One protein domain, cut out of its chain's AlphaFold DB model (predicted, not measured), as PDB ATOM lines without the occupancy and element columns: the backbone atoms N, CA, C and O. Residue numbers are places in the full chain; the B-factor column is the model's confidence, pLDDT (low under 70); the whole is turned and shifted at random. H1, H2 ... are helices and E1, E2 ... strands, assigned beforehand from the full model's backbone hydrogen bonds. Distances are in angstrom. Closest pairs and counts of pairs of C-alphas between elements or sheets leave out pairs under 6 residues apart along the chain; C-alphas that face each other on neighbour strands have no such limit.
ATOM      1  N   ILE A  11     -43.873  30.919   6.990       39.62
ATOM      2  CA  ILE A  11     -43.803  29.839   7.980       39.62
ATOM      3  C   ILE A  11     -42.383  29.715   8.572       39.62
ATOM      4  O   ILE A  11     -42.240  29.378   9.745       39.62
ATOM      5  N   ALA A  12     -41.331  30.077   7.825       34.97
ATOM      6  CA  ALA A  12     -39.952  30.007   8.325       34.97
ATOM      7  C   ALA A  12     -39.618  31.116   9.346       34.97
ATOM      8  O   ALA A  12     -38.854  30.885  10.278       34.97
ATOM      9  N   LEU A  13     -40.223  32.305   9.228       34.88
ATOM     10  CA  LEU A  13     -40.000  33.421  10.162       34.88
ATOM     11  C   LEU A  13     -40.739  33.234  11.495       34.88
ATOM     12  O   LEU A  13     -40.219  33.624  12.539       34.88
ATOM     13  N   ALA A  14     -41.915  32.596  11.479       39.69
ATOM     14  CA  ALA A  14     -42.642  32.265  12.701       39.69
ATOM     15  C   ALA A  14     -41.868  31.238  13.542       39.69
ATOM     16  O   ALA A  14     -41.632  31.480  14.721       39.69
ATOM     17  N   ALA A  15     -41.389  30.145  12.937       40.06
ATOM     18  CA  ALA A  15     -40.622  29.118  13.648       40.06
ATOM     19  C   ALA A  15     -39.333  29.677  14.284       40.06
ATOM     20  O   ALA A  15     -39.061  29.406  15.449       40.06
ATOM     21  N   VAL A  16     -38.587  30.529  13.569       41.56
ATOM     22  CA  VAL A  16     -37.370  31.169  14.103       41.56
ATOM     23  C   VAL A  16     -37.701  32.161  15.228       41.56
ATOM     24  O   VAL A  16     -37.003  32.189  16.238       41.56
ATOM     25  N   GLY A  17     -38.792  32.928  15.111       40.03
ATOM     26  CA  GLY A  17     -39.253  33.839  16.167       40.03
ATOM     27  C   GLY A  17     -39.739  33.125  17.437       40.03
ATOM     28  O   GLY A  17     -39.489  33.607  18.541       40.03
ATOM     29  N   PHE A  18     -40.384  31.960  17.300       51.19
ATOM     30  CA  PHE A  18     -40.785  31.114  18.431       51.19
ATOM     31  C   PHE A  18     -39.577  30.497  19.144       51.19
ATOM     32  O   PHE A  18     -39.527  30.533  20.373       51.19
ATOM     33  N   VAL A  19     -38.582  30.012  18.392       53.81
ATOM     34  CA  VAL A  19     -37.334  29.472  18.956       53.81
ATOM     35  C   VAL A  19     -36.575  30.560  19.721       53.81
ATOM     36  O   VAL A  19     -36.276  30.372  20.896       53.81
ATOM     37  N   PHE A  20     -36.372  31.743  19.128       58.16
ATOM     38  CA  PHE A  20     -35.693  32.859  19.802       58.16
ATOM     39  C   PHE A  20     -36.429  33.349  21.056       58.16
ATOM     40  O   PHE A  20     -35.790  33.651  22.062       58.16
ATOM     41  N   LYS A  21     -37.767  33.421  21.026       59.72
ATOM     42  CA  LYS A  21     -38.567  33.827  22.191       59.72
ATOM     43  C   LYS A  21     -38.492  32.794  23.319       59.72
ATOM     44  O   LYS A  21     -38.406  33.194  24.477       59.72
ATOM     45  N   GLY A  22     -38.487  31.501  22.985       61.62
ATOM     46  CA  GLY A  22     -38.287  30.413  23.945       61.62
ATOM     47  C   GLY A  22     -36.928  30.506  24.638       61.62
ATOM     48  O   GLY A  22     -36.876  30.554  25.862       61.62
ATOM     49  N   THR A  23     -35.845  30.661  23.872       69.62
ATOM     50  CA  THR A  23     -34.478  30.760  24.414       69.62
ATOM     51  C   THR A  23     -34.276  32.006  25.284       69.62
ATOM     52  O   THR A  23     -33.625  31.945  26.327       69.62
ATOM     53  N   LEU A  24     -34.850  33.147  24.890       73.38
ATOM     54  CA  LEU A  24     -34.725  34.400  25.643       73.38
ATOM     55  C   LEU A  24     -35.544  34.362  26.943       73.38
ATOM     56  O   LEU A  24     -35.090  34.856  27.974       73.38
ATOM     57  N   HIS A  25     -36.724  33.733  26.906       78.12
ATOM     58  CA  HIS A  25     -37.546  33.507  28.092       78.12
ATOM     59  C   HIS A  25     -36.883  32.531  29.074       78.12
ATOM     60  O   HIS A  25     -36.821  32.826  30.264       78.12
ATOM     61  N   GLU A  26     -36.319  31.428  28.579       81.69
ATOM     62  CA  GLU A  26     -35.539  30.485  29.385       81.69
ATOM     63  C   GLU A  26     -34.339  31.164  30.054       81.69
ATOM     64  O   GLU A  26     -34.134  31.028  31.258       81.69
ATOM     65  N   THR A  27     -33.578  31.958  29.294       81.44
ATOM     66  CA  THR A  27     -32.419  32.695  29.821       81.44
ATOM     67  C   THR A  27     -32.834  33.655  30.938       81.44
ATOM     68  O   THR A  27     -32.181  33.715  31.978       81.44
ATOM     69  N   TYR A  28     -33.947  34.372  30.757       82.25
ATOM     70  CA  TYR A  28     -34.506  35.239  31.795       82.25
ATOM     71  C   TYR A  28     -34.874  34.451  33.060       82.25
ATOM     72  O   TYR A  28     -34.451  34.836  34.148       82.25
ATOM     73  N   LEU A  29     -35.607  33.338  32.929       80.81
ATOM     74  CA  LEU A  29     -36.001  32.491  34.062       80.81
ATOM     75  C   LEU A  29     -34.780  31.959  34.828       80.81
ATOM     76  O   LEU A  29     -34.739  32.065  36.055       80.81
ATOM     77  N   LYS A  30     -33.758  31.477  34.109       84.75
ATOM     78  CA  LYS A  30     -32.503  30.987  34.701       84.75
ATOM     79  C   LYS A  30     -31.753  32.057  35.490       84.75
ATOM     80  O   LYS A  30     -31.239  31.777  36.566       84.75
ATOM     81  N   MET A  31     -31.684  33.279  34.959       78.12
ATOM     82  CA  MET A  31     -30.932  34.375  35.580       78.12
ATOM     83  C   MET A  31     -31.672  35.068  36.727       78.12
ATOM     84  O   MET A  31     -31.022  35.637  37.599       78.12
ATOM     85  N   THR A  32     -33.007  35.089  36.699       77.62
ATOM     86  CA  THR A  32     -33.805  35.916  37.623       77.62
ATOM     87  C   THR A  32     -34.580  35.128  38.665       77.62
ATOM     88  O   THR A  32     -34.876  35.688  39.716       77.62
ATOM     89  N   VAL A  33     -34.893  33.857  38.398       82.31
ATOM     90  CA  VAL A  33     -35.712  33.027  39.289       82.31
ATOM     91  C   VAL A  33     -34.889  31.870  39.847       82.31
ATOM     92  O   VAL A  33     -34.634  31.820  41.047       82.31
ATOM     93  N   ASN A  34     -34.451  30.939  38.996       84.31
ATOM     94  CA  ASN A  34     -33.656  29.788  39.425       84.31
ATOM     95  C   ASN A  34     -32.885  29.178  38.239       84.31
ATOM     96  O   ASN A  34     -33.498  28.940  37.194       84.31
ATOM     97  N   PRO A  35     -31.582  28.867  38.385       83.69
ATOM     98  CA  PRO A  35     -30.745  28.352  37.295       83.69
ATOM     99  C   PRO A  35     -31.195  26.998  36.723       83.69
ATOM    100  O   PRO A  35     -30.837  26.677  35.589       83.69
ATOM    101  N   ASN A  36     -31.998  26.227  37.462       86.19
ATOM    102  CA  ASN A  36     -32.488  24.907  37.058       86.19
ATOM    103  C   ASN A  36     -33.827  24.951  36.295       86.19
ATOM    104  O   ASN A  36     -34.404  23.901  36.004       86.19
ATOM    105  N   LEU A  37     -34.351  26.143  35.987       87.50
ATOM    106  CA  LEU A  37     -35.541  26.294  35.149       87.50
ATOM    107  C   LEU A  37     -35.190  26.136  33.668       87.50
ATOM    108  O   LEU A  37     -34.228  26.731  33.195       87.50
ATOM    109  N   SER A  38     -36.000  25.401  32.916       89.44
ATOM    110  CA  SER A  38     -35.898  25.259  31.459       89.44
ATOM    111  C   SER A  38     -37.253  25.475  30.780       89.44
ATOM    112  O   SER A  38     -38.288  25.606  31.442       89.44
ATOM    113  N   ILE A  39     -37.250  25.542  29.445       85.56
ATOM    114  CA  ILE A  39     -38.467  25.467  28.635       85.56
ATOM    115  C   ILE A  39     -38.476  24.127  27.898       85.56
ATOM    116  O   ILE A  39     -37.786  23.963  26.893       85.56
ATOM    117  N   ASP A  40     -39.308  23.194  28.362       80.50
ATOM    118  CA  ASP A  40     -39.430  21.848  27.796       80.50
ATOM    119  C   ASP A  40     -40.787  21.715  27.091       80.50
ATOM    120  O   ASP A  40     -41.846  21.862  27.707       80.50
ATOM    121  N   ASP A  41     -40.774  21.451  25.782       80.12
ATOM    122  CA  ASP A  41     -41.975  21.392  24.928       80.12
ATOM    123  C   ASP A  41     -42.892  22.626  25.054       80.12
ATOM    124  O   ASP A  41     -44.119  22.532  25.017       80.12
ATOM    125  N   GLY A  42     -42.294  23.809  25.226       79.25
ATOM    126  CA  GLY A  42     -43.020  25.075  25.344       79.25
ATOM    127  C   GLY A  42     -43.649  25.341  26.715       79.25
ATOM    128  O   GLY A  42     -44.345  26.346  26.861       79.25
ATOM    129  N   ALA A  43     -43.393  24.495  27.717       83.88
ATOM    130  CA  ALA A  43     -43.791  24.712  29.105       83.88
ATOM    131  C   ALA A  43     -42.573  25.017  29.985       83.88
ATOM    132  O   ALA A  43     -41.490  24.480  29.763       83.88
ATOM    133  N   VAL A  44     -42.759  25.856  31.008       88.62
ATOM    134  CA  VAL A  44     -41.748  26.041  32.058       88.62
ATOM    135  C   VAL A  44     -41.569  24.718  32.795       88.62
ATOM    136  O   VAL A  44     -42.549  24.073  33.163       88.62
ATOM    137  N   SER A  45     -40.323  24.315  32.992       91.00
ATOM    138  CA  SER A  45     -39.929  23.080  33.661       91.00
ATOM    139  C   SER A  45     -38.880  23.399  34.714       91.00
ATOM    140  O   SER A  45     -38.074  24.309  34.538       91.00
ATOM    141  N   PHE A  46     -38.909  22.678  35.827       91.69
ATOM    142  CA  PHE A  46     -37.925  22.768  36.899       91.69
ATOM    143  C   PHE A  46     -37.447  21.353  37.198       91.69
ATOM    144  O   PHE A  46     -38.248  20.510  37.605       91.69
ATOM    145  N   CYS A  47     -36.164  21.076  36.949       89.62
ATOM    146  CA  CYS A  47     -35.583  19.740  37.142       89.62
ATOM    147  C   CYS A  47     -36.385  18.622  36.440       89.62
ATOM    148  O   CYS A  47     -36.658  17.574  37.022       89.62
ATOM    149  N   GLY A  48     -36.840  18.879  35.206       86.44
ATOM    150  CA  GLY A  48     -37.640  17.941  34.406       86.44
ATOM    151  C   GLY A  48     -39.121  17.843  34.798       86.44
ATOM    152  O   GLY A  48     -39.886  17.142  34.132       86.44
ATOM    153  N   VAL A  49     -39.564  18.545  35.849       89.44
ATOM    154  CA  VAL A  49     -40.977  18.622  36.237       89.44
ATOM    155  C   VAL A  49     -41.623  19.829  35.570       89.44
ATOM    156  O   VAL A  49     -41.283  20.976  35.861       89.44
ATOM    157  N   LYS A  50     -42.603  19.574  34.701       92.44
ATOM    158  CA  LYS A  50     -43.343  20.626  33.994       92.44
ATOM    159  C   LYS A  50     -44.305  21.379  34.921       92.44
ATOM    160  O   LYS A  50     -44.922  20.797  35.821       92.44
ATOM    161  N   ALA A  51     -44.454  22.673  34.656       89.44
ATOM    162  CA  ALA A  51     -45.465  23.529  35.256       89.44
ATOM    163  C   ALA A  51     -46.876  23.026  34.926       89.44
ATOM    164  O   ALA A  51     -47.169  22.617  33.797       89.44
ATOM    165  N   LEU A  52     -47.767  23.101  35.909       90.75
ATOM    166  CA  LEU A  52     -49.200  22.943  35.695       90.75
ATOM    167  C   LEU A  52     -49.767  24.167  34.946       90.75
ATOM    168  O   LEU A  52     -49.151  25.237  34.934       90.75
ATOM    169  N   PRO A  53     -50.959  24.058  34.328       87.12
ATOM    170  CA  PRO A  53     -51.597  25.201  33.684       87.12
ATOM    171  C   PRO A  53     -51.741  26.389  34.647       87.12
ATOM    172  O   PRO A  53     -52.310  26.247  35.728       87.12
ATOM    173  N   ASN A  54     -51.269  27.566  34.225       86.31
ATOM    174  CA  ASN A  54     -51.266  28.822  34.994       86.31
ATOM    175  C   ASN A  54     -50.417  28.818  36.281       86.31
ATOM    176  O   ASN A  54     -50.553  29.726  37.101       86.31
ATOM    177  N   GLU A  55     -49.539  27.836  36.466       88.25
ATOM    178  CA  GLU A  55     -48.587  27.825  37.574       88.25
ATOM    179  C   GLU A  55     -47.421  28.789  37.302       88.25
ATOM    180  O   GLU A  55     -46.857  28.806  36.206       88.25
ATOM    181  N   SER A  56     -47.052  29.610  38.292       88.81
ATOM    182  CA  SER A  56     -45.856  30.455  38.200       88.81
ATOM    183  C   SER A  56     -44.579  29.636  38.412       88.81
ATOM    184  O   SER A  56     -44.607  28.589  39.057       88.81
ATOM    185  N   ALA A  57     -43.437  30.134  37.932       86.12
ATOM    186  CA  ALA A  57     -42.144  29.482  38.148       86.12
ATOM    187  C   ALA A  57     -41.823  29.290  39.647       86.12
ATOM    188  O   ALA A  57     -41.401  28.208  40.045       86.12
ATOM    189  N   ASP A  58     -42.114  30.286  40.491       85.94
ATOM    190  CA  ASP A  58     -41.926  30.188  41.948       85.94
ATOM    191  C   ASP A  58     -42.839  29.136  42.594       85.94
ATOM    192  O   ASP A  58     -42.424  28.410  43.501       85.94
ATOM    193  N   SER A  59     -44.086  29.031  42.117       86.69
ATOM    194  CA  SER A  59     -45.039  28.019  42.585       86.69
ATOM    195  C   SER A  59     -44.603  26.616  42.167       86.69
ATOM    196  O   SER A  59     -44.686  25.697  42.979       86.69
ATOM    197  N   LEU A  60     -44.083  26.459  40.944       90.31
ATOM    198  CA  LEU A  60     -43.505  25.205  40.461       90.31
ATOM    199  C   LEU A  60     -42.321  24.774  41.335       90.31
ATOM    200  O   LEU A  60     -42.316  23.646  41.824       90.31
ATOM    201  N   ILE A  61     -41.354  25.667  41.575       85.44
ATOM    202  CA  ILE A  61     -40.195  25.387  42.440       85.44
ATOM    203  C   ILE A  61     -40.670  24.987  43.838       85.44
ATOM    204  O   ILE A  61     -40.262  23.955  44.361       85.44
ATOM    205  N   SER A  62     -41.591  25.757  44.422       82.44
ATOM    206  CA  SER A  62     -42.125  25.477  45.760       82.44
ATOM    207  C   SER A  62     -42.813  24.114  45.826       82.44
ATOM    208  O   SER A  62     -42.580  23.354  46.762       82.44
ATOM    209  N   ARG A  63     -43.629  23.768  44.822       86.81
ATOM    210  CA  ARG A  63     -44.313  22.473  44.743       86.81
ATOM    211  C   ARG A  63     -43.330  21.317  44.600       86.81
ATOM    212  O   ARG A  63     -43.508  20.300  45.265       86.81
ATOM    213  N   VAL A  64     -42.317  21.455  43.745       82.88
ATOM    214  CA  VAL A  64     -41.290  20.421  43.559       82.88
ATOM    215  C   VAL A  64     -40.475  20.247  44.837       82.88
ATOM    216  O   VAL A  64     -40.346  19.119  45.298       82.88
ATOM    217  N   ASN A  65     -40.025  21.334  45.467       77.06
ATOM    218  CA  ASN A  65     -39.281  21.278  46.725       77.06
ATOM    219  C   ASN A  65     -40.107  20.615  47.844       77.06
ATOM    220  O   ASN A  65     -39.604  19.740  48.539       77.06
ATOM    221  N   LEU A  66     -41.386  20.988  48.002       71.56
ATOM    222  CA  LEU A  66     -42.284  20.416  49.019       71.56
ATOM    223  C   LEU A  66     -42.626  18.942  48.767       71.56
ATOM    224  O   LEU A  66     -42.879  18.205  49.716       71.56
ATOM    225  N   GLY A  67     -42.669  18.526  47.501       67.81
ATOM    226  CA  GLY A  67     -42.914  17.139  47.107       67.81
ATOM    227  C   GLY A  67     -41.657  16.269  47.066       67.81
ATOM    228  O   GLY A  67     -41.767  15.078  46.790       67.81
ATOM    229  N   THR A  68     -40.476  16.847  47.300       69.50
ATOM    230  CA  THR A  68     -39.199  16.139  47.236       69.50
ATOM    231  C   THR A  68     -38.767  15.714  48.630       69.50
ATOM    232  O   THR A  68     -38.502  16.551  49.492       69.50
TER     233      THR A  68
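This is residues 11 to 68 of the 354 residues of an uncharacterized protein of Shewanella aestuarii (UniProt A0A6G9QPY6). A small two-stranded hairpin, E1 and E2, packs with the later part of one long helix, H1, while a shorter helix, H2, packs on E2. Residues 11 to 17 of H1 stick out as an arm, which gives the elongated outline of 42 by 22 by 17 A. The printed part has 58 residues, with two named helices and two named strands in the order H1, E1, E2, H2, and its class is mostly helix. The sheet, in the order E1, E2, is antiparallel. The whole is only just compact, close to loose, with a radius of gyration of the C-alphas of 12.4 A.

E1 is residues 37 to 40 and E2 is residues 43 to 46. H1 is residues 11 to 32, 31.9 A long, from C-alpha 11 at (-43.803, 29.839, 7.980) to C-alpha 32 at (-33.805, 35.916, 37.623). H2 is residues 57 to 67, 15.3 A long, with C-alpha 67 at (-42.914, 17.139, 47.107).

E1 and E2 form an antiparallel hairpin, their directions at 140 degrees; N 38 and O 45 are within hydrogen-bond range at 2.9 A, as are N 45 and O 38 at 2.9 A. Residues 45 to 46 of E2 also pair, antiparallel, with residues 49 to 50. The closest C-alphas of H1 and E1 are those of Lys 30 and Leu 37, 5.6 A apart. H1 and E2 are near each other, with 6 pairs of C-alphas within 10 A. The closest C-alphas of E2 and H2 are those of Phe 46 and Ile 61, 6.5 A apart. H1 and H2 are close but not clearly touching, the C-alphas of Leu 29 and Ala 57 being closest at 8.0 A, at a steep tilt of 61 degrees, the same way. In H1 and H2 every O i to N i+4 pair is within hydrogen-bond range.

The C-alphas of Ile 11 and Leu 66 are the two farthest apart, 42.1 A. The printed part has no cut, and no link is long. Mean pLDDT of the printed part is 75.8; residues 11 to 23 and 67 to 68 are under 70.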